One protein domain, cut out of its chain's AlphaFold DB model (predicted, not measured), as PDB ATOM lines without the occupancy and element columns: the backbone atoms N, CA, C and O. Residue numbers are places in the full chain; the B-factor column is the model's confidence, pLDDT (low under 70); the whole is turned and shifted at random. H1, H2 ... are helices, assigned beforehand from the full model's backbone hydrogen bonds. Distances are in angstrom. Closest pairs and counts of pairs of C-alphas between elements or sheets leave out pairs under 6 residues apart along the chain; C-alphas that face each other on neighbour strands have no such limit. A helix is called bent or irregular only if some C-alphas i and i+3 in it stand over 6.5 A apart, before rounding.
ATOM      1  N   LEU A 670    -154.075  38.796  80.965       87.88
ATOM      2  CA  LEU A 670    -154.585  37.474  81.358       87.88
ATOM      3  C   LEU A 670    -155.970  37.148  80.780       87.88
ATOM      4  O   LEU A 670    -156.512  36.085  81.080       87.88
ATOM      5  N   GLN A 671    -156.547  38.030  79.958       85.69
ATOM      6  CA  GLN A 671    -157.905  37.879  79.428       85.69
ATOM      7  C   GLN A 671    -158.956  37.739  80.553       85.69
ATOM      8  O   GLN A 671    -159.873  36.912  80.459       85.69
ATOM      9  N   LEU A 672    -158.791  38.513  81.634       87.81
ATOM     10  CA  LEU A 672    -159.717  38.583  82.770       87.81
ATOM     11  C   LEU A 672    -160.795  39.640  82.492       87.81
ATOM     12  O   LEU A 672    -160.470  40.793  82.229       87.81
ATOM     13  N   ASP A 673    -162.069  39.247  82.533       80.88
ATOM     14  CA  ASP A 673    -163.219  40.106  82.195       80.88
ATOM     15  C   ASP A 673    -164.308  40.129  83.283       80.88
ATOM     16  O   ASP A 673    -165.425  40.584  83.038       80.88
ATOM     17  N   GLY A 674    -164.021  39.587  84.472       80.12
ATOM     18  CA  GLY A 674    -164.918  39.572  85.624       80.12
ATOM     19  C   GLY A 674    -166.168  38.693  85.516       80.12
ATOM     20  O   GLY A 674    -166.910  38.583  86.491       80.12
ATOM     21  N   THR A 675    -166.434  38.057  84.369       74.75
ATOM     22  CA  THR A 675    -167.687  37.308  84.138       74.75
ATOM     23  C   THR A 675    -167.491  35.811  83.933       74.75
ATOM     24  O   THR A 675    -168.454  35.048  84.043       74.75
ATOM     25  N   ARG A 676    -166.265  35.369  83.633       80.00
ATOM     26  CA  ARG A 676    -165.947  33.980  83.273       80.00
ATOM     27  C   ARG A 676    -165.002  33.326  84.274       80.00
ATOM     28  O   ARG A 676    -164.436  33.982  85.140       80.00
ATOM     29  N   SER A 677    -164.847  32.007  84.165       89.19
ATOM     30  CA  SER A 677    -163.964  31.255  85.057       89.19
ATOM     31  C   SER A 677    -162.482  31.460  84.710       89.19
ATOM     32  O   SER A 677    -162.127  31.744  83.563       89.19
ATOM     33  N   ILE A 678    -161.589  31.222  85.679       92.38
ATOM     34  CA  ILE A 678    -160.131  31.237  85.456       92.38
ATOM     35  C   ILE A 678    -159.709  30.231  84.368       92.38
ATOM     36  O   ILE A 678    -158.801  30.506  83.581       92.38
ATOM     37  N   ALA A 679    -160.383  29.081  84.269       91.38
ATOM     38  CA  ALA A 679    -160.103  28.087  83.235       91.38
ATOM     39  C   ALA A 679    -160.411  28.615  81.820       91.38
ATOM     40  O   ALA A 679    -159.630  28.372  80.896       91.38
ATOM     41  N   ASP A 680    -161.494  29.384  81.659       89.44
ATOM     42  CA  ASP A 680    -161.843  30.028  80.386       89.44
ATOM     43  C   ASP A 680    -160.826  31.116  80.015       89.44
ATOM     44  O   ASP A 680    -160.435  31.242  78.852       89.44
ATOM     45  N   ALA A 681    -160.352  31.886  80.999       90.94
ATOM     46  CA  ALA A 681    -159.310  32.892  80.797       90.94
ATOM     47  C   ALA A 681    -157.987  32.260  80.319       90.94
ATOM     48  O   ALA A 681    -157.371  32.753  79.369       90.94
ATOM     49  N   GLN A 682    -157.592  31.113  80.886       93.69
ATOM     50  CA  GLN A 682    -156.439  30.339  80.409       93.69
ATOM     51  C   GLN A 682    -156.602  29.887  78.952       93.69
ATOM     52  O   GLN A 682    -155.682  30.066  78.155       93.69
ATOM     53  N   ALA A 683    -157.769  29.346  78.583       91.00
ATOM     54  CA  ALA A 683    -158.040  28.901  77.216       91.00
ATOM     55  C   ALA A 683    -157.950  30.056  76.204       91.00
ATOM     56  O   ALA A 683    -157.269  29.931  75.186       91.00
ATOM     57  N   ARG A 684    -158.551  31.210  76.521       87.38
ATOM     58  CA  ARG A 684    -158.472  32.424  75.689       87.38
ATOM     59  C   ARG A 684    -157.054  32.963  75.565       87.38
ATOM     60  O   ARG A 684    -156.666  33.419  74.496       87.38
ATOM     61  N   THR A 685    -156.272  32.903  76.641       88.56
ATOM     62  CA  THR A 685    -154.866  33.325  76.598       88.56
ATOM     63  C   THR A 685    -154.080  32.441  75.623       88.56
ATOM     64  O   THR A 685    -153.349  32.963  74.786       88.56
ATOM     65  N   ILE A 686    -154.291  31.118  75.652       89.69
ATOM     66  CA  ILE A 686    -153.653  30.175  74.716       89.69
ATOM     67  C   ILE A 686    -154.059  30.464  73.273       89.69
ATOM     68  O   ILE A 686    -153.194  30.473  72.399       89.69
ATOM     69  N   GLU A 687    -155.340  30.730  73.027       85.44
ATOM     70  CA  GLU A 687    -155.839  31.100  71.700       85.44
ATOM     71  C   GLU A 687    -155.232  32.423  71.201       85.44
ATOM     72  O   GLU A 687    -154.855  32.526  70.036       85.44
ATOM     73  N   ALA A 688    -155.084  33.414  72.086       77.31
ATOM     74  CA  ALA A 688    -154.621  34.753  71.730       77.31
ATOM     75  C   ALA A 688    -153.101  34.850  71.514       77.31
ATOM     76  O   ALA A 688    -152.661  35.496  70.565       77.31
ATOM     77  N   VAL A 689    -152.289  34.241  72.390       78.56
ATOM     78  CA  VAL A 689    -150.819  34.427  72.397       78.56
ATOM     79  C   VAL A 689    -150.017  33.132  72.242       78.56
ATOM     80  O   VAL A 689    -148.784  33.158  72.205       78.56
ATOM     81  N   GLY A 690    -150.688  31.984  72.136       86.25
ATOM     82  CA  GLY A 690    -150.051  30.677  71.989       86.25
ATOM     83  C   GLY A 690    -149.528  30.079  73.299       86.25
ATOM     84  O   GLY A 690    -149.537  30.698  74.367       86.25
ATOM     85  N   LEU A 691    -149.053  28.829  73.218       87.94
ATOM     86  CA  LEU A 691    -148.707  28.003  74.384       87.94
ATOM     87  C   LEU A 691    -147.559  28.580  75.227       87.94
ATOM     88  O   LEU A 691    -147.687  28.678  76.446       87.94
ATOM     89  N   TYR A 692    -146.440  28.960  74.600       88.00
ATOM     90  CA  TYR A 692    -145.248  29.433  75.317       88.00
ATOM     91  C   TYR A 692    -145.540  30.683  76.157       88.00
ATOM     92  O   TYR A 692    -145.238  30.716  77.351       88.00
ATOM     93  N   GLU A 693    -146.154  31.698  75.549       85.94
ATOM     94  CA  GLU A 693    -146.444  32.957  76.235       85.94
ATOM     95  C   GLU A 693    -147.553  32.780  77.283       85.94
ATOM     96  O   GLU A 693    -147.469  33.339  78.374       85.94
ATOM     97  N   SER A 694    -148.528  31.902  77.027       90.94
ATOM     98  CA  SER A 694    -149.540  31.539  78.026       90.94
ATOM     99  C   SER A 694    -148.937  30.874  79.257       90.94
ATOM    100  O   SER A 694    -149.326  31.214  80.373       90.94
ATOM    101  N   ILE A 695    -147.952  29.978  79.089       91.31
ATOM    102  CA  ILE A 695    -147.217  29.405  80.226       91.31
ATOM    103  C   ILE A 695    -146.523  30.526  81.005       91.31
ATOM    104  O   ILE A 695    -146.632  30.576  82.228       91.31
ATOM    105  N   ARG A 696    -145.853  31.469  80.333       87.75
ATOM    106  CA  ARG A 696    -145.186  32.582  81.030       87.75
ATOM    107  C   ARG A 696    -146.157  33.447  81.829       87.75
ATOM    108  O   ARG A 696    -145.846  33.752  82.977       87.75
ATOM    109  N   ARG A 697    -147.319  33.783  81.263       89.56
ATOM    110  CA  ARG A 697    -148.339  34.639  81.896       89.56
ATOM    111  C   ARG A 697    -149.055  33.957  83.068       89.56
ATOM    112  O   ARG A 697    -149.258  34.590  84.102       89.56
ATOM    113  N   TRP A 698    -149.401  32.674  82.934       92.25
ATOM    114  CA  TRP A 698    -150.198  31.944  83.931       92.25
ATOM    115  C   TRP A 698    -149.382  31.189  84.972       92.25
ATOM    116  O   TRP A 698    -149.894  30.892  86.047       92.25
ATOM    117  N   SER A 699    -148.115  30.886  84.694       88.44
ATOM    118  CA  SER A 699    -147.323  30.043  85.588       88.44
ATOM    119  C   SER A 699    -147.061  30.642  86.966       88.44
ATOM    120  O   SER A 699    -146.842  29.873  87.890       88.44
ATOM    121  N   GLY A 700    -147.094  31.970  87.123       86.12
ATOM    122  CA  GLY A 700    -146.978  32.630  88.428       86.12
ATOM    123  C   GLY A 700    -148.254  32.578  89.271       86.12
ATOM    124  O   GLY A 700    -148.214  32.936  90.442       86.12
ATOM    125  N   VAL A 701    -149.379  32.136  88.698       93.56
ATOM    126  CA  VAL A 701    -150.683  32.087  89.370       93.56
ATOM    127  C   VAL A 701    -150.861  30.727  90.062       93.56
ATOM    128  O   VAL A 701    -150.633  29.694  89.428       93.56
ATOM    129  N   PRO A 702    -151.292  30.672  91.339       91.50
ATOM    130  CA  PRO A 702    -151.439  29.427  92.099       91.50
ATOM    131  C   PRO A 702    -152.683  28.603  91.718       91.50
ATOM    132  O   PRO A 702    -153.391  28.082  92.571       91.50
ATOM    133  N   VAL A 703    -152.959  28.452  90.426       91.56
ATOM    134  CA  VAL A 703    -154.086  27.670  89.901       91.56
ATOM    135  C   VAL A 703    -153.585  26.473  89.106       91.56
ATOM    136  O   VAL A 703    -152.496  26.492  88.526       91.56
ATOM    137  N   ALA A 704    -154.365  25.393  89.093       87.88
ATOM    138  CA  ALA A 704    -154.030  24.240  88.269       87.88
ATOM    139  C   ALA A 704    -154.112  24.611  86.770       87.88
ATOM    140  O   ALA A 704    -154.943  25.443  86.388       87.88
ATOM    141  N   PRO A 705    -153.285  24.001  85.900       90.81
ATOM    142  CA  PRO A 705    -153.465  24.150  84.462       90.81
ATOM    143  C   PRO A 705    -154.820  23.572  84.033       90.81
ATOM    144  O   PRO A 705    -155.173  22.462  84.436       90.81
ATOM    145  N   SER A 706    -155.572  24.308  83.218       93.62
ATOM    146  CA  SER A 706    -156.837  23.846  82.644       93.62
ATOM    147  C   SER A 706    -156.626  22.776  81.570       93.62
ATOM    148  O   SER A 706    -155.519  22.572  81.063       93.62
ATOM    149  N   GLN A 707    -157.719  22.121  81.166       91.94
ATOM    150  CA  GLN A 707    -157.698  21.138  80.081       91.94
ATOM    151  C   GLN A 707    -157.119  21.715  78.776       91.94
ATOM    152  O   GLN A 707    -156.385  21.016  78.086       91.94
ATOM    153  N   ALA A 708    -157.332  23.006  78.498       92.88
ATOM    154  CA  ALA A 708    -156.782  23.671  77.318       92.88
ATOM    155  C   ALA A 708    -155.241  23.656  77.268       92.88
ATOM    156  O   ALA A 708    -154.674  23.509  76.186       92.88
ATOM    157  N   PHE A 709    -154.542  23.744  78.409       94.00
ATOM    158  CA  PHE A 709    -153.081  23.592  78.430       94.00
ATOM    159  C   PHE A 709    -152.650  22.164  78.077       94.00
ATOM    160  O   PHE A 709    -151.692  21.975  77.323       94.00
ATOM    161  N   PHE A 710    -153.348  21.162  78.616       91.50
ATOM    162  CA  PHE A 710    -153.048  19.760  78.334       91.50
ATOM    163  C   PHE A 710    -153.325  19.412  76.869       91.50
ATOM    164  O   PHE A 710    -152.487  18.775  76.233       91.50
ATOM    165  N   ASP A 711    -154.434  19.894  76.310       91.69
ATOM    166  CA  ASP A 711    -154.786  19.706  74.902       91.69
ATOM    167  C   ASP A 711    -153.762  20.386  73.981       91.69
ATOM    168  O   ASP A 711    -153.265  19.768  73.038       91.69
ATOM    169  N   ALA A 712    -153.366  21.627  74.296       90.62
ATOM    170  CA  ALA A 712    -152.360  22.361  73.532       90.62
ATOM    171  C   ALA A 712    -151.006  21.638  73.510       90.62
ATOM    172  O   ALA A 712    -150.350  21.603  72.470       90.62
ATOM    173  N   ILE A 713    -150.600  21.028  74.628       90.00
ATOM    174  CA  ILE A 713    -149.359  20.247  74.724       90.00
ATOM    175  C   ILE A 713    -149.474  18.893  74.043       90.00
ATOM    176  O   ILE A 713    -148.486  18.436  73.476       90.00
ATOM    177  N   ALA A 714    -150.635  18.239  74.076       88.06
ATOM    178  CA  ALA A 714    -150.821  16.928  73.460       88.06
ATOM    179  C   ALA A 714    -150.611  16.956  71.935       88.06
ATOM    180  O   ALA A 714    -150.186  15.957  71.360       88.06
ATOM    181  N   ILE A 715    -150.873  18.101  71.296       89.69
ATOM    182  CA  ILE A 715    -150.793  18.277  69.838       89.69
ATOM    183  C   ILE A 715    -149.359  18.594  69.358       89.69
ATOM    184  O   ILE A 715    -149.048  18.355  68.194       89.69
ATOM    185  N   GLN A 716    -148.470  19.085  70.230       88.50
ATOM    186  CA  GLN A 716    -147.087  19.435  69.860       88.50
ATOM    187  C   GLN A 716    -146.225  18.193  69.570       88.50
ATOM    188  O   GLN A 716    -146.469  17.098  70.079       88.50
ATOM    189  N   SER A 717    -145.146  18.341  68.818       88.94
ATOM    190  CA  SER A 717    -144.086  17.337  68.695       88.94
ATOM    191  C   SER A 717    -143.125  17.364  69.895       88.94
ATOM    192  O   SER A 717    -143.070  18.329  70.655       88.94
ATOM    193  N   ASP A 718    -142.350  16.292  70.091       86.06
ATOM    194  CA  ASP A 718    -141.336  16.256  71.155       86.06
ATOM    195  C   ASP A 718    -140.230  17.310  70.938       86.06
ATOM    196  O   ASP A 718    -139.724  17.860  71.913       86.06
ATOM    197  N   GLU A 719    -139.874  17.621  69.684       86.25
ATOM    198  CA  GLU A 719    -138.882  18.655  69.346       86.25
ATOM    199  C   GLU A 719    -139.377  20.058  69.726       86.25
ATOM    200  O   GLU A 719    -138.655  20.796  70.397       86.25
ATOM    201  N   GLU A 720    -140.630  20.391  69.395       87.56
ATOM    202  CA  GLU A 720    -141.263  21.659  69.788       87.56
ATOM    203  C   GLU A 720    -141.336  21.795  71.314       87.56
ATOM    204  O   GLU A 720    -141.070  22.864  71.862       87.56
ATOM    205  N   LEU A 721    -141.636  20.710  72.035       87.12
ATOM    206  CA  LEU A 721    -141.657  20.737  73.499       87.12
ATOM    207  C   LEU A 721    -140.270  20.898  74.121       87.12
ATOM    208  O   LEU A 721    -140.149  21.584  75.137       87.12
ATOM    209  N   ILE A 722    -139.229  20.299  73.535       87.19
ATOM    210  CA  ILE A 722    -137.842  20.520  73.968       87.19
ATOM    211  C   ILE A 722    -137.455  21.987  73.744       87.19
ATOM    212  O   ILE A 722    -136.836  22.592  74.621       87.19
ATOM    213  N   GLU A 723    -137.855  22.584  72.619       87.38
ATOM    214  CA  GLU A 723    -137.631  24.006  72.356       87.38
ATOM    215  C   GLU A 723    -138.366  24.891  73.374       87.38
ATOM    216  O   GLU A 723    -137.756  25.777  73.978       87.38
ATOM    217  N   VAL A 724    -139.652  24.625  73.628       86.25
ATOM    218  CA  VAL A 724    -140.454  25.345  74.629       86.25
ATOM    219  C   VAL A 724    -139.819  25.226  76.017       86.25
ATOM    220  O   VAL A 724    -139.627  26.243  76.686       86.25
ATOM    221  N   ALA A 725    -139.421  24.022  76.435       85.94
ATOM    222  CA  ALA A 725    -138.747  23.793  77.711       85.94
ATOM    223  C   ALA A 725    -137.408  24.545  77.797       85.94
ATOM    224  O   ALA A 725    -137.128  25.190  78.807       85.94
ATOM    225  N   GLY A 726    -136.608  24.538  76.725       86.12
ATOM    226  CA  GLY A 726    -135.344  25.275  76.650       86.12
ATOM    227  C   GLY A 726    -135.529  26.793  76.722       86.12
ATOM    228  O   GLY A 726    -134.766  27.485  77.400       86.12
ATOM    229  N   ARG A 727    -136.578  27.323  76.080       85.00
ATOM    230  CA  ARG A 727    -136.938  28.746  76.156       85.00
ATOM    231  C   ARG A 727    -137.432  29.152  77.541       85.00
ATOM    232  O   ARG A 727    -137.190  30.286  77.939       85.00
ATOM    233  N   ILE A 728    -138.119  28.264  78.260       85.56
ATOM    234  CA  ILE A 728    -138.570  28.509  79.638       85.56
ATOM    235  C   ILE A 728    -137.393  28.423  80.613       85.56
ATOM    236  O   ILE A 728    -137.259  29.274  81.485       85.56
ATOM    237  N   ALA A 729    -136.490  27.452  80.455       81.00
ATOM    238  CA  ALA A 729    -135.334  27.297  81.338       81.00
ATOM    239  C   ALA A 729    -134.456  28.564  81.404       81.00
ATOM    240  O   ALA A 729    -133.840  28.851  82.432       81.00
ATOM    241  N   LYS A 730    -134.428  29.354  80.323       78.50
ATOM    242  CA  LYS A 730    -133.663  30.596  80.224       78.50
ATOM    243  C   LYS A 730    -134.455  31.797  80.760       78.50
ATOM    244  O   LYS A 730    -135.241  32.402  80.040       78.50
ATOM    245  N   GLY A 731    -134.177  32.188  82.003       72.62
ATOM    246  CA  GLY A 731    -134.692  33.430  82.600       72.62
ATOM    247  C   GLY A 731    -136.076  33.331  83.251       72.62
ATOM    248  O   GLY A 731    -136.613  34.355  83.658       72.62
ATOM    249  N   ALA A 732    -136.658  32.131  83.368       84.31
ATOM    250  CA  ALA A 732    -137.869  31.923  84.160       84.31
ATOM    251  C   ALA A 732    -137.564  31.620  85.637       84.31
ATOM    252  O   ALA A 732    -136.492  31.108  85.968       84.31
ATOM    253  N   THR A 733    -138.540  31.881  86.508       88.44
ATOM    254  CA  THR A 733    -138.477  31.556  87.941       88.44
ATOM    255  C   THR A 733    -138.645  30.054  88.187       88.44
ATOM    256  O   THR A 733    -139.185  29.322  87.350       88.44
ATOM    257  N   ALA A 734    -138.232  29.590  89.367       89.56
ATOM    258  CA  ALA A 734    -138.403  28.220  89.835       89.56
ATOM    259  C   ALA A 734    -139.861  27.748  89.731       89.56
ATOM    260  O   ALA A 734    -140.129  26.643  89.253       89.56
ATOM    261  N   TRP A 735    -140.810  28.617  90.083       89.38
ATOM    262  CA  TRP A 735    -142.239  28.342  89.952       89.38
ATOM    263  C   TRP A 735    -142.648  28.121  88.492       89.38
ATOM    264  O   TRP A 735    -143.284  27.114  88.172       89.38
ATOM    265  N   THR A 736    -142.241  29.006  87.576       89.88
ATOM    266  CA  THR A 736    -142.567  28.860  86.149       89.88
ATOM    267  C   THR A 736    -142.022  27.563  85.562       89.88
ATOM    268  O   THR A 736    -142.715  26.873  84.810       89.88
ATOM    269  N   LYS A 737    -140.801  27.195  85.950       90.88
ATOM    270  CA  LYS A 737    -140.177  25.934  85.552       90.88
ATOM    271  C   LYS A 737    -140.955  24.720  86.091       90.88
ATOM    272  O   LYS A 737    -141.184  23.778  85.336       90.88
ATOM    273  N   LEU A 738    -141.435  24.751  87.342       89.75
ATOM    274  CA  LEU A 738    -142.274  23.684  87.917       89.75
ATOM    275  C   LEU A 738    -143.639  23.561  87.224       89.75
ATOM    276  O   LEU A 738    -144.097  22.447  86.963       89.75
ATOM    277  N   PHE A 739    -144.270  24.684  86.874       90.50
ATOM    278  CA  PHE A 739    -145.528  24.692  86.123       90.50
ATOM    279  C   PHE A 739    -145.361  24.009  84.756       90.50
ATOM    280  O   PHE A 739    -146.142  23.128  84.390       90.50
ATOM    281  N   ALA A 740    -144.293  24.353  84.029       90.06
ATOM    282  CA  ALA A 740    -143.946  23.708  82.765       90.06
ATOM    283  C   ALA A 740    -143.611  22.216  82.947       90.06
ATOM    284  O   ALA A 740    -144.080  21.382  82.174       90.06
ATOM    285  N   ALA A 741    -142.865  21.856  83.995       89.19
ATOM    286  CA  ALA A 741    -142.523  20.470  84.304       89.19
ATOM    287  C   ALA A 741    -143.769  19.605  84.572       89.19
ATOM    288  O   ALA A 741    -143.859  18.490  84.058       89.19
ATOM    289  N   ARG A 742    -144.766  20.132  85.298       88.12
ATOM    290  CA  ARG A 742    -146.057  19.461  85.542       88.12
ATOM    291  C   ARG A 742    -146.798  19.161  84.241       88.12
ATOM    292  O   ARG A 742    -147.301  18.055  84.053       88.12
ATOM    293  N   LEU A 743    -146.847  20.144  83.351       89.00
ATOM    294  CA  LEU A 743    -147.484  20.030  82.047       89.00
ATOM    295  C   LEU A 743    -146.786  19.006  81.136       89.00
ATOM    296  O   LEU A 743    -147.447  18.160  80.531       89.00
ATOM    297  N   LEU A 744    -145.451  19.037  81.086       87.94
ATOM    298  CA  LEU A 744    -144.652  18.079  80.320       87.94
ATOM    299  C   LEU A 744    -144.810  16.653  80.862       87.94
ATOM    300  O   LEU A 744    -144.993  15.728  80.074       87.94
ATOM    301  N   TRP A 745    -144.801  16.471  82.188       85.31
ATOM    302  CA  TRP A 745    -144.980  15.160  82.821       85.31
ATOM    303  C   TRP A 745    -146.337  14.527  82.483       85.31
ATOM    304  O   TRP A 745    -146.402  13.353  82.115       85.31
ATOM    305  N   ALA A 746    -147.416  15.318  82.531       82.31
ATOM    306  CA  ALA A 746    -148.783  14.854  82.279       82.31
ATOM    307  C   ALA A 746    -149.021  14.321  80.853       82.31
ATOM    308  O   ALA A 746    -149.866  13.446  80.669       82.31
ATOM    309  N   ARG A 747    -148.250  14.775  79.851       82.50
ATOM    310  CA  ARG A 747    -148.280  14.232  78.475       82.50
ATOM    311  C   ARG A 747    -147.885  12.748  78.411       82.50
ATOM    312  O   ARG A 747    -148.185  12.074  77.428       82.50
ATOM    313  N   GLY A 748    -147.221  12.225  79.444       71.06
ATOM    314  CA  GLY A 748    -146.685  10.869  79.462       71.06
ATOM    315  C   GLY A 748    -145.342  10.823  78.749       71.06
ATOM    316  O   GLY A 748    -145.230  10.331  77.625       71.06
ATOM    317  N   VAL A 749    -144.320  11.371  79.407       65.12
ATOM    318  CA  VAL A 749    -142.965  11.527  78.871       65.12
ATOM    319  C   VAL A 749    -142.333  10.163  78.567       65.12
ATOM    320  O   VAL A 749    -141.705   9.543  79.415       65.12
ATOM    321  N   LYS A 750    -142.494   9.675  77.332       66.06
ATOM    322  CA  LYS A 750    -141.816   8.459  76.836       66.06
ATOM    323  C   LYS A 750    -140.389   8.740  76.354       66.06
ATOM    324  O   LYS A 750    -139.596   7.820  76.179       66.06
ATOM    325  N   ASN A 751    -140.075  10.012  76.119       75.12
ATOM    326  CA  ASN A 751    -138.784  10.486  75.649       75.12
ATOM    327  C   ASN A 751    -137.836  10.722  76.834       75.12
ATOM    328  O   ASN A 751    -138.099  11.570  77.686       75.12
ATOM    329  N   ALA A 752    -136.714   9.998  76.871       76.44
ATOM    330  CA  ALA A 752    -135.752  10.061  77.972       76.44
ATOM    331  C   ALA A 752    -135.184  11.473  78.216       76.44
ATOM    332  O   ALA A 752    -134.923  11.828  79.363       76.44
ATOM    333  N   VAL A 753    -135.037  12.295  77.168       81.69
ATOM    334  CA  VAL A 753    -134.505  13.664  77.278       81.69
ATOM    335  C   VAL A 753    -135.493  14.570  78.007       81.69
ATOM    336  O   VAL A 753    -135.121  15.247  78.959       81.69
ATOM    337  N   LEU A 754    -136.770  14.542  77.614       80.00
ATOM    338  CA  LEU A 754    -137.822  15.296  78.302       80.00
ATOM    339  C   LEU A 754    -137.979  14.831  79.761       80.00
ATOM    340  O   LEU A 754    -138.207  15.657  80.640       80.00
ATOM    341  N   GLY A 755    -137.803  13.533  80.031       79.69
ATOM    342  CA  GLY A 755    -137.881  12.980  81.387       79.69
ATOM    343  C   GLY A 755    -136.761  13.508  82.282       79.69
ATOM    344  O   GLY A 755    -137.019  13.954  83.398       79.69
ATOM    345  N   GLN A 756    -135.532  13.549  81.755       82.25
ATOM    346  CA  GLN A 756    -134.380  14.146  82.436       82.25
ATOM    347  C   GLN A 756    -134.550  15.652  82.656       82.25
ATOM    348  O   GLN A 756    -134.214  16.142  83.731       82.25
ATOM    349  N   ILE A 757    -135.106  16.382  81.679       84.19
ATOM    350  CA  ILE A 757    -135.404  17.815  81.825       84.19
ATOM    351  C   ILE A 757    -136.386  18.037  82.981       84.19
ATOM    352  O   ILE A 757    -136.127  18.881  83.836       84.19
ATOM    353  N   VAL A 758    -137.481  17.269  83.051       83.81
ATOM    354  CA  VAL A 758    -138.479  17.379  84.130       83.81
ATOM    355  C   VAL A 758    -137.859  17.057  85.493       83.81
ATOM    356  O   VAL A 758    -138.004  17.846  86.423       83.81
ATOM    357  N   GLN A 759    -137.133  15.943  85.614       79.69
ATOM    358  CA  GLN A 759    -136.501  15.539  86.876       79.69
ATOM    359  C   GLN A 759    -135.448  16.548  87.352       79.69
ATOM    360  O   GLN A 759    -135.486  16.965  88.509       79.69
ATOM    361  N   GLY A 760    -134.548  16.981  86.462       83.06
ATOM    362  CA  GLY A 760    -133.538  17.996  86.774       83.06
ATOM    363  C   GLY A 760    -134.178  19.311  87.215       83.06
ATOM    364  O   GLY A 760    -133.810  19.862  88.246       83.06
ATOM    365  N   THR A 761    -135.234  19.737  86.515       86.38
ATOM    366  CA  THR A 761    -135.992  20.945  86.865       86.38
ATOM    367  C   THR A 761    -136.576  20.877  88.276       86.38
ATOM    368  O   THR A 761    -136.479  21.842  89.026       86.38
ATOM    369  N   VAL A 762    -137.169  19.744  88.670       83.06
ATOM    370  CA  VAL A 762    -137.738  19.583  90.020       83.06
ATOM    371  C   VAL A 762    -136.653  19.660  91.094       83.06
ATOM    372  O   VAL A 762    -136.856  20.308  92.120       83.06
ATOM    373  N   ILE A 763    -135.496  19.036  90.863       79.31
ATOM    374  CA  ILE A 763    -134.375  19.055  91.813       79.31
ATOM    375  C   ILE A 763    -133.829  20.474  91.980       79.31
ATOM    376  O   ILE A 763    -133.639  20.911  93.120       79.31
ATOM    377  N   ASP A 764    -133.628  21.179  90.866       84.12
ATOM    378  CA  ASP A 764    -133.067  22.527  90.833       84.12
ATOM    379  C   ASP A 764    -134.017  23.542  91.484       84.12
ATOM    380  O   ASP A 764    -133.591  24.348  92.308       84.12
ATOM    381  N   CYS A 765    -135.320  23.475  91.186       86.75
ATOM    382  CA  CYS A 765    -136.318  24.412  91.714       86.75
ATOM    383  C   CYS A 765    -136.619  24.238  93.212       86.75
ATOM    384  O   CYS A 765    -137.159  25.156  93.837       86.75
ATOM    385  N   LEU A 766    -136.317  23.064  93.775       82.19
ATOM    386  CA  LEU A 766    -136.547  22.730  95.185       82.19
ATOM    387  C   LEU A 766    -135.267  22.724  96.029       82.19
ATOM    388  O   LEU A 766    -135.343  22.465  97.228       82.19
ATOM    389  N   GLY A 767    -134.103  22.968  95.425       76.50
ATOM    390  CA  GLY A 767    -132.827  23.011  96.131       76.50
ATOM    391  C   GLY A 767    -132.618  24.268  96.974       76.50
ATOM    392  O   GLY A 767    -133.286  25.286  96.789       76.50
ATOM    393  N   ASP A 768    -131.645  24.178  97.880       70.50
ATOM    394  CA  ASP A 768    -131.105  25.321  98.617       70.50
ATOM    395  C   ASP A 768    -130.137  26.098  97.702       70.50
ATOM    396  O   ASP A 768    -129.366  25.490  96.953       70.50
ATOM    397  N   GLY A 769    -130.169  27.434  97.732       79.00
ATOM    398  CA  GLY A 769    -129.321  28.294  96.893       79.00
ATOM    399  C   GLY A 769    -130.132  29.210  95.962       79.00
ATOM    400  O   GLY A 769    -131.104  29.796  96.430       79.00
ATOM    401  N   PRO A 770    -129.788  29.341  94.659       80.06
ATOM    402  CA  PRO A 770    -130.421  30.314  93.759       80.06
ATOM    403  C   PRO A 770    -131.947  30.204  93.695       80.06
ATOM    404  O   PRO A 770    -132.632  31.215  93.619       80.06
ATOM    405  N   ALA A 771    -132.489  28.984  93.771       84.56
ATOM    406  CA  ALA A 771    -133.930  28.780  93.773       84.56
ATOM    407  C   ALA A 771    -134.600  29.390  95.012       84.56
ATOM    408  O   ALA A 771    -135.651  29.999  94.859       84.56
ATOM    409  N   GLU A 772    -134.015  29.276  96.214       86.06
ATOM    410  CA  GLU A 772    -134.556  29.914  97.431       86.06
ATOM    411  C   GLU A 772    -134.699  31.424  97.232       86.06
ATOM    412  O   GLU A 772    -135.778  31.963  97.461       86.06
ATOM    413  N   GLU A 773    -133.662  32.076  96.696       88.25
ATOM    414  CA  GLU A 773    -133.690  33.513  96.413       88.25
ATOM    415  C   GLU A 773    -134.782  33.870  95.382       88.25
ATOM    416  O   GLU A 773    -135.455  34.892  95.514       88.25
ATOM    417  N   GLU A 774    -135.011  33.022  94.367       90.06
ATOM    418  CA  GLU A 774    -136.100  33.206  93.393       90.06
ATOM    419  C   GLU A 774    -137.493  33.130  94.052       90.06
ATOM    420  O   GLU A 774    -138.382  33.912  93.699       90.06
ATOM    421  N   TRP A 775    -137.698  32.212  95.007       89.94
ATOM    422  CA  TRP A 775    -138.958  32.106  95.757       89.94
ATOM    423  C   TRP A 775    -139.156  33.286  96.712       89.94
ATOM    424  O   TRP A 775    -140.269  33.801  96.807       89.94
ATOM    425  N   GLU A 776    -138.096  33.739  97.384       89.25
ATOM    426  CA  GLU A 776    -138.133  34.928  98.241       89.25
ATOM    427  C   GLU A 776    -138.491  36.185  97.445       89.25
ATOM    428  O   GLU A 776    -139.394  36.920  97.848       89.25
ATOM    429  N   LEU A 777    -137.862  36.391  96.283       91.19
ATOM    430  CA  LEU A 777    -138.168  37.512  95.395       91.19
ATOM    431  C   LEU A 777    -139.627  37.484  94.929       91.19
ATOM    432  O   LEU A 777    -140.308  38.506  94.977       91.19
ATOM    433  N   LEU A 778    -140.129  36.320  94.510       91.50
ATOM    434  CA  LEU A 778    -141.524  36.178  94.097       91.50
ATOM    435  C   LEU A 778    -142.491  36.495  95.246       91.50
ATOM    436  O   LEU A 778    -143.436  37.264  95.059       91.50
ATOM    437  N   SER A 779    -142.244  35.928  96.430       89.75
ATOM    438  CA  SER A 779    -143.039  36.197  97.629       89.75
ATOM    439  C   SER A 779    -142.991  37.672  98.016       89.75
ATOM    440  O   SER A 779    -144.022  38.203  98.411       89.75
ATOM    441  N   ALA A 780    -141.840  38.343  97.922       89.31
ATOM    442  CA  ALA A 780    -141.706  39.776  98.194       89.31
ATOM    443  C   ALA A 780    -142.497  40.620  97.180       89.31
ATOM    444  O   ALA A 780    -143.314  41.445  97.587       89.31
ATOM    445  N   CYS A 781    -142.357  40.351  95.876       90.94
ATOM    446  CA  CYS A 781    -143.126  41.025  94.825       90.94
ATOM    447  C   CYS A 781    -144.640  40.876  95.036       90.94
ATOM    448  O   CYS A 781    -145.361  41.870  95.026       90.94
ATOM    449  N   ALA A 782    -145.137  39.657  95.260       91.06
ATOM    450  CA  ALA A 782    -146.572  39.416  95.421       91.06
ATOM    451  C   ALA A 782    -147.127  40.127  96.666       91.06
ATOM    452  O   ALA A 782    -148.158  40.794  96.608       91.06
ATOM    453  N   ARG A 783    -146.388  40.052  97.776       87.00
ATOM    454  CA  ARG A 783    -146.699  40.716  99.046       87.00
ATOM    455  C   ARG A 783    -146.668  42.240  98.984       87.00
ATOM    456  O   ARG A 783    -147.426  42.876  99.719       87.00
ATOM    457  N   PHE A 784    -145.782  42.812  98.176       85.44
ATOM    458  CA  PHE A 784    -145.736  44.242  97.885       85.44
ATOM    459  C   PHE A 784    -146.964  44.660  97.073       85.44
ATOM    460  O   PHE A 784    -147.731  45.518  97.500       85.44
ATOM    461  N   LEU A 785    -147.237  43.960  95.971       87.69
ATOM    462  CA  LEU A 785    -148.373  44.255  95.099       87.69
ATOM    463  C   LEU A 785    -149.726  44.162  95.817       87.69
ATOM    464  O   LEU A 785    -150.604  44.978  95.555       87.69
ATOM    465  N   THR A 786    -149.897  43.235  96.765       85.56
ATOM    466  CA  THR A 786    -151.113  43.162  97.598       85.56
ATOM    467  C   THR A 786    -151.351  44.423  98.437       85.56
ATOM    468  O   THR A 786    -152.503  44.749  98.710       85.56
ATOM    469  N   GLY A 787    -150.297  45.134  98.846       76.50
ATOM    470  CA  GLY A 787    -150.415  46.376  99.616       76.50
ATOM    471  C   GLY A 787    -150.726  47.604  98.757       76.50
ATOM    472  O   GLY A 787    -151.475  48.483  99.191       76.50
ATOM    473  N   ASP A 788    -150.178  47.658  97.542       77.69
ATOM    474  CA  ASP A 788    -150.206  48.861  96.705       77.69
ATOM    475  C   ASP A 788    -151.260  48.828  95.579       77.69
ATOM    476  O   ASP A 788    -151.845  49.863  95.265       77.69
ATOM    477  N   LEU A 789    -151.565  47.667  94.981       82.19
ATOM    478  CA  LEU A 789    -152.573  47.567  93.910       82.19
ATOM    479  C   LEU A 789    -153.982  48.024  94.321       82.19
ATOM    480  O   LEU A 789    -154.632  48.660  93.490       82.19
ATOM    481  N   PRO A 790    -154.456  47.798  95.566       79.94
ATOM    482  CA  PRO A 790    -155.750  48.317  96.001       79.94
ATOM    483  C   PRO A 790    -155.915  49.833  95.908       79.94
ATOM    484  O   PRO A 790    -157.035  50.327  95.912       79.94
ATOM    485  N   GLN A 791    -154.815  50.575  95.803       71.12
ATOM    486  CA  GLN A 791    -154.826  52.033  95.706       71.12
ATOM    487  C   GLN A 791    -154.999  52.521  94.257       71.12
ATOM    488  O   GLN A 791    -155.122  53.721  94.022       71.12
ATOM    489  N   LYS A 792    -154.981  51.619  93.267       76.69
ATOM    490  CA  LYS A 792    -155.112  51.963  91.848       76.69
ATOM    491  C   LYS A 792    -156.578  52.071  91.437       76.69
ATOM    492  O   LYS A 792    -157.409  51.241  91.808       76.69
ATOM    493  N   ALA A 793    -156.885  53.088  90.632       72.31
ATOM    494  CA  ALA A 793    -158.212  53.266  90.051       72.31
ATOM    495  C   ALA A 793    -158.618  52.025  89.238       72.31
ATOM    496  O   ALA A 793    -157.779  51.401  88.594       72.31
ATOM    497  N   GLY A 794    -159.894  51.643  89.308       78.06
ATOM    498  CA  GLY A 794    -160.422  50.448  88.639       78.06
ATOM    499  C   GLY A 794    -160.158  49.123  89.363       78.06
ATOM    500  O   GLY A 794    -160.761  48.113  89.016       78.06
ATOM    501  N   TRP A 795    -159.315  49.079  90.407       84.44
ATOM    502  CA  TRP A 795    -158.964  47.811  91.073       84.44
ATOM    503  C   TRP A 795    -160.173  47.105  91.671       84.44
ATOM    504  O   TRP A 795    -160.335  45.890  91.550       84.44
ATOM    505  N   HIS A 796    -161.029  47.877  92.337       83.69
ATOM    506  CA  HIS A 796    -162.188  47.348  93.038       83.69
ATOM    507  C   HIS A 796    -163.347  46.966  92.110       83.69
ATOM    508  O   HIS A 796    -164.255  46.277  92.573       83.69
ATOM    509  N   ASP A 797    -163.272  47.316  90.823       85.94
ATOM    510  CA  ASP A 797    -164.288  46.975  89.822       85.94
ATOM    511  C   ASP A 797    -164.205  45.497  89.400       85.94
ATOM    512  O   ASP A 797    -165.170  44.933  88.883       85.94
ATOM    513  N   HIS A 798    -163.070  44.838  89.664       87.62
ATOM    514  CA  HIS A 798    -162.841  43.433  89.333       87.62
ATOM    515  C   HIS A 798    -163.174  42.476  90.498       87.62
ATOM    516  O   HIS A 798    -162.903  42.790  91.667       87.62
ATOM    517  N   PRO A 799    -163.690  41.261  90.211       91.31
ATOM    518  CA  PRO A 799    -163.913  40.229  91.222       91.31
ATOM    519  C   PRO A 799    -162.631  39.797  91.943       91.31
ATOM    520  O   PRO A 799    -161.529  39.867  91.402       91.31
ATOM    521  N   VAL A 800    -162.783  39.249  93.153       91.50
ATOM    522  CA  VAL A 800    -161.668  38.749  93.980       91.50
ATOM    523  C   VAL A 800    -160.748  37.789  93.218       91.50
ATOM    524  O   VAL A 800    -159.528  37.910  93.325       91.50
ATOM    525  N   ALA A 801    -161.321  36.864  92.444       93.06
ATOM    526  CA  ALA A 801    -160.553  35.884  91.688       93.06
ATOM    527  C   ALA A 801    -159.611  36.550  90.669       93.06
ATOM    528  O   ALA A 801    -158.425  36.234  90.622       93.06
ATOM    529  N   ASP A 802    -160.113  37.527  89.915       93.31
ATOM    530  CA  ASP A 802    -159.337  38.256  88.911       93.31
ATOM    531  C   ASP A 802    -158.226  39.081  89.568       93.31
ATOM    532  O   ASP A 802    -157.085  39.078  89.107       93.31
ATOM    533  N   ARG A 803    -158.537  39.743  90.689       93.19
ATOM    534  CA  ARG A 803    -157.566  40.533  91.460       93.19
ATOM    535  C   ARG A 803    -156.414  39.670  91.974       93.19
ATOM    536  O   ARG A 803    -155.246  40.039  91.825       93.19
ATOM    537  N   LEU A 804    -156.719  38.502  92.535       93.38
ATOM    538  CA  LEU A 804    -155.705  37.548  92.986       93.38
ATOM    539  C   LEU A 804    -154.870  37.015  91.809       93.38
ATOM    540  O   LEU A 804    -153.641  36.979  91.905       93.38
ATOM    541  N   ALA A 805    -155.504  36.660  90.686       94.50
ATOM    542  CA  ALA A 805    -154.813  36.130  89.511       94.50
ATOM    543  C   ALA A 805    -153.850  37.163  88.910       94.50
ATOM    544  O   ALA A 805    -152.691  36.844  88.633       94.50
ATOM    545  N   MET A 806    -154.307  38.410  88.777       93.12
ATOM    546  CA  MET A 806    -153.497  39.523  88.290       93.12
ATOM    547  C   MET A 806    -152.309  39.787  89.223       93.12
ATOM    548  O   MET A 806    -151.172  39.822  88.754       93.12
ATOM    549  N   THR A 807    -152.539  39.864  90.541       93.69
ATOM    550  CA  THR A 807    -151.471  40.097  91.536       93.69
ATOM    551  C   THR A 807    -150.346  39.073  91.407       93.69
ATOM    552  O   THR A 807    -149.171  39.432  91.326       93.69
ATOM    553  N   TRP A 808    -150.702  37.787  91.352       94.56
ATOM    554  CA  TRP A 808    -149.735  36.698  91.242       94.56
ATOM    555  C   TRP A 808    -149.012  36.671  89.895       94.56
ATOM    556  O   TRP A 808    -147.796  36.476  89.844       94.56
ATOM    557  N   SER A 809    -149.734  36.899  88.797       93.75
ATOM    558  CA  SER A 809    -149.132  36.952  87.463       93.75
ATOM    559  C   SER A 809    -148.159  38.122  87.320       93.75
ATOM    560  O   SER A 809    -147.051  37.945  86.802       93.75
ATOM    561  N   HIS A 810    -148.526  39.300  87.830       93.44
ATOM    562  CA  HIS A 810    -147.671  40.483  87.803       93.44
ATOM    563  C   HIS A 810    -146.418  40.277  88.661       93.44
ATOM    564  O   HIS A 810    -145.307  40.505  88.181       93.44
ATOM    565  N   ALA A 811    -146.564  39.714  89.866       93.50
ATOM    566  CA  ALA A 811    -145.433  39.342  90.720       93.50
ATOM    567  C   ALA A 811    -144.469  38.364  90.027       93.50
ATOM    568  O   ALA A 811    -143.253  38.570  90.028       93.50
ATOM    569  N   GLY A 812    -145.021  37.316  89.405       92.19
ATOM    570  CA  GLY A 812    -144.259  36.329  88.642       92.19
ATOM    571  C   GLY A 812    -143.500  36.956  87.480       92.19
ATOM    572  O   GLY A 812    -142.329  36.647  87.266       92.19
ATOM    573  N   THR A 813    -144.143  37.875  86.761       91.19
ATOM    574  CA  THR A 813    -143.541  38.560  85.615       91.19
ATOM    575  C   THR A 813    -142.425  39.508  86.064       91.19
ATOM    576  O   THR A 813    -141.324  39.431  85.522       91.19
ATOM    577  N   LEU A 814    -142.632  40.315  87.113       92.19
ATOM    578  CA  LEU A 814    -141.584  41.164  87.701       92.19
ATOM    579  C   LEU A 814    -140.345  40.354  88.096       92.19
ATOM    580  O   LEU A 814    -139.231  40.693  87.697       92.19
ATOM    581  N   ALA A 815    -140.538  39.247  88.820       91.50
ATOM    582  CA  ALA A 815    -139.441  38.371  89.218       91.50
ATOM    583  C   ALA A 815    -138.668  37.831  87.999       91.50
ATOM    584  O   ALA A 815    -137.437  37.853  87.994       91.50
ATOM    585  N   GLN A 816    -139.361  37.421  86.928       89.88
ATOM    586  CA  GLN A 816    -138.709  36.996  85.680       89.88
ATOM    587  C   GLN A 816    -137.864  38.114  85.051       89.88
ATOM    588  O   GLN A 816    -136.730  37.860  84.647       89.88
ATOM    589  N   HIS A 817    -138.381  39.345  84.976       89.88
ATOM    590  CA  HIS A 817    -137.654  40.478  84.390       89.88
ATOM    591  C   HIS A 817    -136.404  40.852  85.201       89.88
ATOM    592  O   HIS A 817    -135.330  41.057  84.627       89.88
ATOM    593  N   PHE A 818    -136.485  40.834  86.536       89.38
ATOM    594  CA  PHE A 818    -135.322  41.061  87.397       89.38
ATOM    595  C   PHE A 818    -134.226  40.009  87.211       89.38
ATOM    596  O   PHE A 818    -133.052  40.356  87.037       89.38
ATOM    597  N   LEU A 819    -134.609  38.731  87.192       86.44
ATOM    598  CA  LEU A 819    -133.676  37.626  86.984       86.44
ATOM    599  C   LEU A 819    -133.066  37.667  85.577       86.44
ATOM    600  O   LEU A 819    -131.858  37.488  85.416       86.44
ATOM    601  N   ALA A 820    -133.867  37.971  84.551       85.62
ATOM    602  CA  ALA A 820    -133.402  38.100  83.172       85.62
ATOM    603  C   ALA A 820    -132.414  39.265  82.981       85.62
ATOM    604  O   ALA A 820    -131.508  39.173  82.147       85.62
ATOM    605  N   ALA A 821    -132.546  40.338  83.766       84.94
ATOM    606  CA  ALA A 821    -131.602  41.453  83.795       84.94
ATOM    607  C   ALA A 821    -130.306  41.152  84.578       84.94
ATOM    608  O   ALA A 821    -129.389  41.977  84.579       84.94
ATOM    609  N   GLY A 822    -130.201  39.981  85.219       83.50
ATOM    610  CA  GLY A 822    -129.035  39.573  86.004       83.50
ATOM    611  C   GLY A 822    -128.930  40.264  87.366       83.50
ATOM    612  O   GLY A 822    -127.825  40.389  87.897       83.50
ATOM    613  N   GLN A 823    -130.051  40.741  87.915       82.62
ATOM    614  CA  GLN A 823    -130.094  41.304  89.264       82.62
ATOM    615  C   GLN A 823    -130.009  40.194  90.321       82.62
ATOM    616  O   GLN A 823    -130.453  39.070  90.092       82.62
ATOM    617  N   LYS A 824    -129.444  40.509  91.493       84.12
ATOM    618  CA  LYS A 824    -129.413  39.571  92.625       84.12
ATOM    619  C   LYS A 824    -130.771  39.552  93.321       84.12
ATOM    620  O   LYS A 824    -131.239  40.601  93.759       84.12
ATOM    621  N   ALA A 825    -131.365  38.369  93.454       83.25
ATOM    622  CA  ALA A 825    -132.712  38.213  93.985       83.25
ATOM    623  C   ALA A 825    -132.818  38.590  95.473       83.25
ATOM    624  O   ALA A 825    -133.734  39.328  95.821       83.25
ATOM    625  N   THR A 826    -131.846  38.215  96.317       82.19
ATOM    626  CA  THR A 826    -131.860  38.549  97.758       82.19
ATOM    627  C   THR A 826    -131.896  40.057  98.013       82.19
ATOM    628  O   THR A 826    -132.759  40.542  98.733       82.19
ATOM    629  N   GLY A 827    -131.017  40.823  97.354       83.31
ATOM    630  CA  GLY A 827    -130.964  42.278  97.545       83.31
ATOM    631  C   GLY A 827    -132.221  42.997  97.046       83.31
ATOM    632  O   GLY A 827    -132.616  44.011  97.614       83.31
ATOM    633  N   LEU A 828    -132.880  42.464  96.010       83.81
ATOM    634  CA  LEU A 828    -134.167  42.984  95.542       83.81
ATOM    635  C   LEU A 828    -135.316  42.618  96.484       83.81
ATOM    636  O   LEU A 828    -136.169  43.463  96.733       83.81
ATOM    637  N   ALA A 829    -135.341  41.393  97.010       85.56
ATOM    638  CA  ALA A 829    -136.346  40.973  97.980       85.56
ATOM    639  C   ALA A 829    -136.264  41.825  99.255       85.56
ATOM    640  O   ALA A 829    -137.284  42.355  99.688       85.56
ATOM    641  N   GLU A 830    -135.056  42.042  99.790       82.56
ATOM    642  CA  GLU A 830    -134.809  42.932 100.933       82.56
ATOM    643  C   GLU A 830    -135.231  44.376 100.636       82.56
ATOM    644  O   GLU A 830    -135.917  44.996 101.447       82.56
ATOM    645  N   PHE A 831    -134.890  44.905  99.455       82.31
ATOM    646  CA  PHE A 831    -135.324  46.234  99.023       82.31
ATOM    647  C   PHE A 831    -136.856  46.357  98.990       82.31
ATOM    648  O   PHE A 831    -137.409  47.289  99.576       82.31
ATOM    649  N   ILE A 832    -137.549  45.403  98.363       81.62
ATOM    650  CA  ILE A 832    -139.014  45.400  98.254       81.62
ATOM    651  C   ILE A 832    -139.666  45.255  99.633       81.62
ATOM    652  O   ILE A 832    -140.611  45.982  99.942       81.62
ATOM    653  N   ASP A 833    -139.153  44.359 100.479       72.31
ATOM    654  CA  ASP A 833    -139.677  44.165 101.831       72.31
ATOM    655  C   ASP A 833    -139.419  45.393 102.721       72.31
ATOM    656  O   ASP A 833    -140.300  45.769 103.492       72.31
ATOM    657  N   SER A 834    -138.281  46.081 102.567       66.31
ATOM    658  CA  SER A 834    -137.978  47.330 103.288       66.31
ATOM    659  C   SER A 834    -138.856  48.512 102.854       66.31
ATOM    660  O   SER A 834    -139.143  49.404 103.650       66.31
ATOM    661  N   ALA A 835    -139.346  48.496 101.610       59.91
ATOM    662  CA  ALA A 835    -140.264  49.501 101.085       59.91
ATOM    663  C   ALA A 835    -141.706  49.345 101.607       59.91
ATOM    664  O   ALA A 835    -142.555  50.195 101.317       59.91
ATOM    665  N   ARG A 836    -141.998  48.289 102.386       58.97
ATOM    666  CA  ARG A 836    -143.290  48.070 103.048       58.97
ATOM    667  C   ARG A 836    -143.444  49.022 104.227       58.97
ATOM    668  O   ARG A 836    -143.363  48.642 105.392       58.97
ATOM    669  N   LEU A 837    -143.744  50.276 103.931       51.56
ATOM    670  CA  LEU A 837    -144.425  51.106 104.908       51.56
ATOM    671  C   LEU A 837    -145.845  50.557 105.015       51.56
ATOM    672  O   LEU A 837    -146.593  50.619 104.042       51.56
ATOM    673  N   ALA A 838    -146.201  49.969 106.160       50.94
ATOM    674  CA  ALA A 838    -147.583  49.610 106.445       50.94
ATOM    675  C   ALA A 838    -148.426  50.877 106.275       50.94
ATOM    676  O   ALA A 838    -148.385  51.771 107.120       50.94
ATOM    677  N   SER A 839    -149.107  50.992 105.130       54.00
ATOM    678  CA  SER A 839    -149.932  52.151 104.832       54.00
ATOM    679  C   SER A 839    -150.946  52.286 105.962       54.00
ATOM    680  O   SER A 839    -151.655  51.318 106.244       54.00
ATOM    681  N   PRO A 840    -151.056  53.454 106.607       59.31
ATOM    682  CA  PRO A 840    -152.102  53.727 107.580       59.31
ATOM    683  C   PRO A 840    -153.510  53.372 107.103       59.31
ATOM    684  O   PRO A 840    -154.356  53.000 107.915       59.31
ATOM    685  N   ARG A 841    -153.747  53.405 105.782       55.84
ATOM    686  CA  ARG A 841    -155.001  52.955 105.167       55.84
ATOM    687  C   ARG A 841    -155.302  51.481 105.376       55.84
ATOM    688  O   ARG A 841    -156.467  51.115 105.285       55.84
ATOM    689  N   LEU A 842    -154.321  50.637 105.694       57.03
ATOM    690  CA  LEU A 842    -154.601  49.267 106.116       57.03
ATOM    691  C   LEU A 842    -155.563  49.277 107.310       57.03
ATOM    692  O   LEU A 842    -156.501  48.505 107.287       57.03
ATOM    693  N   LEU A 843    -155.438  50.214 108.262       59.75
ATOM    694  CA  LEU A 843    -156.397  50.362 109.370       59.75
ATOM    695  C   LEU A 843    -157.780  50.877 108.947       59.75
ATOM    696  O   LEU A 843    -158.755  50.601 109.650       59.75
ATOM    697  N   LEU A 844    -157.843  51.658 107.860       55.88
ATOM    698  CA  LEU A 844    -159.048  52.343 107.372       55.88
ATOM    699  C   LEU A 844    -159.852  51.514 106.359       55.88
ATOM    700  O   LEU A 844    -161.046  51.740 106.201       55.88
ATOM    701  N   SER A 845    -159.199  50.599 105.640       55.53
ATOM    702  CA  SER A 845    -159.782  49.855 104.521       55.53
ATOM    703  C   SER A 845    -160.047  48.396 104.886       55.53
ATOM    704  O   SER A 845    -159.298  47.774 105.641       55.53
ATOM    705  N   GLU A 846    -161.116  47.826 104.327       52.12
ATOM    706  CA  GLU A 846    -161.335  46.380 104.337       52.12
ATOM    707  C   GLU A 846    -160.223  45.699 103.526       52.12
ATOM    708  O   GLU A 846    -160.318  45.544 102.313       52.12
ATOM    709  N   GLN A 847    -159.134  45.339 104.206       58.00
ATOM    710  CA  GLN A 847    -158.303  44.163 103.963       58.00
ATOM    711  C   GLN A 847    -158.471  43.514 102.563       58.00
ATOM    712  O   GLN A 847    -159.062  42.446 102.439       58.00
ATOM    713  N   THR A 848    -157.969  44.178 101.509       61.41
ATOM    714  CA  THR A 848    -157.898  43.756 100.080       61.41
ATOM    715  C   THR A 848    -159.174  43.184  99.420       61.41
ATOM    716  O   THR A 848    -159.174  42.851  98.233       61.41
ATOM    717  N   GLY A 849    -160.286  43.073 100.147       70.00
ATOM    718  CA  GLY A 849    -161.478  42.309  99.779       70.00
ATOM    719  C   GLY A 849    -161.267  40.792  99.626       70.00
ATOM    720  O   GLY A 849    -162.214  40.104  99.258       70.00
ATOM    721  N   PHE A 850    -160.059  40.264  99.856       83.50
ATOM    722  CA  PHE A 850    -159.733  38.833  99.731       83.50
ATOM    723  C   PHE A 850    -158.924  38.289 100.904       83.50
ATOM    724  O   PHE A 850    -158.278  37.244 100.815       83.50
ATOM    725  N   THR A 851    -158.966  38.990 102.033       80.12
ATOM    726  CA  THR A 851    -158.330  38.480 103.241       80.12
ATOM    727  C   THR A 851    -159.071  37.249 103.757       80.12
ATOM    728  O   THR A 851    -160.299  37.210 103.794       80.12
ATOM    729  N   GLY A 852    -158.307  36.215 104.113       79.25
ATOM    730  CA  GLY A 852    -158.839  34.888 104.414       79.25
ATOM    731  C   GLY A 852    -159.008  33.979 103.193       79.25
ATOM    732  O   GLY A 852    -159.530  32.876 103.356       79.25
ATOM    733  N   ASP A 853    -158.567  34.406 102.005       89.50
ATOM    734  CA  ASP A 853    -158.397  33.525 100.847       89.50
ATOM    735  C   ASP A 853    -157.079  32.744 100.924       89.50
ATOM    736  O   ASP A 853    -156.025  33.307 101.226       89.50
TER     737      ASP A 853
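Overview. This is residues 670 to 853 of the 1116 residues of an uncharacterized protein of Sphingomonas sp. R3G8D (UniProt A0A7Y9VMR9). Two helical groups are joined side to side: at one end three helices, H3, H4 and H5, form an up-and-down bundle, and at the other the long helices H6 and H7 cross near their middles, with H8 beside H6. The arm H1b of the bent helix H1 and the short H2 pack on H4 of the bundle at steep tilts, H1b also touching H7, while the other arm, H1a, packs on H2 and H1b away from the bundle, and the short H9 sits far out, touching no helix. The printed part has 184 residues with nine named helices, H1 to H9 in order, and no named strand, and its class is all helix. It is compact, with a radius of gyration of the C-alphas of 17.5 A and spans of 56 by 40 by 26 A.

Arrangement. H1, residues 678 to 698, was assigned as one helix by its hydrogen bonds but is bent, with C-alphas 688 and 691 9.4 A apart; its arms are H1a, residues 678 to 688, and H1b, residues 691 to 698. H1a touches H2, residues 707 to 715, the closest C-alphas being those of Ala 683 and Ala 708, 5.4 A apart. The hub is H4, residues 734 to 746. H4 touches H1b, with the C-alphas of Arg 696 and Thr 736 closest at 6.8 A. H3, residues 718 to 729, and H4 form a hairpin at a shallow tilt of 16 degrees, opposite ways, closest at the C-alphas of Ala 729 and Lys 737, 6.6 A. H4 and H5, residues 752 to 766, form another, closest at the C-alphas of Ala 734 and Cys 765, 4.7 A. H6, residues 770 to 791, touches H4 about perpendicular, at 75 degrees, closest at the C-alphas of Ala 734 and Ala 771, 6.0 A. H7, residues 800 to 820, touches H6 at a steep tilt of 46 degrees, opposite ways, closest at the C-alphas of Ala 782 and Ala 811, 4.8 A. H7 also touches H1b, with residues 809 to 813 alone, closest at the C-alphas of Arg 697 and Ser 809, 6.1 A. H8, residues 825 to 834, touches H6 at a shallow tilt of 30 degrees, the same way, closest at the C-alphas of Leu 777 and Ala 829, 4.7 A. H9, residues 841 to 844, is apart from H8. Each O i to N i+4 pair is within hydrogen-bond range in H1a, H1b, H2, H3, H4, H5, H7 and H8, and 15 of 18 are in H6; H9 is too short for such a pair.

Along the chain. H1a begins at C-alpha 678, (-160.131, 31.237, 85.456). H5 is 21.4 A long, H6 32.7 A and H7 30.3 A. H6 has a kink of 25 degrees near residue 785 and is only just irregular, with C-alphas 787 and 790 6.7 A apart. H9 ends at C-alpha 844, (-159.048, 52.343, 107.372).

Size, cuts and confidence. The two C-alphas farthest apart are those of Ala 752 and Leu 844, 56.5 A. The printed part has no cut, and no link is long. The mean pLDDT of the printed part is 83.6; it is under 70 at residues 749 to 750 and 834 to 848.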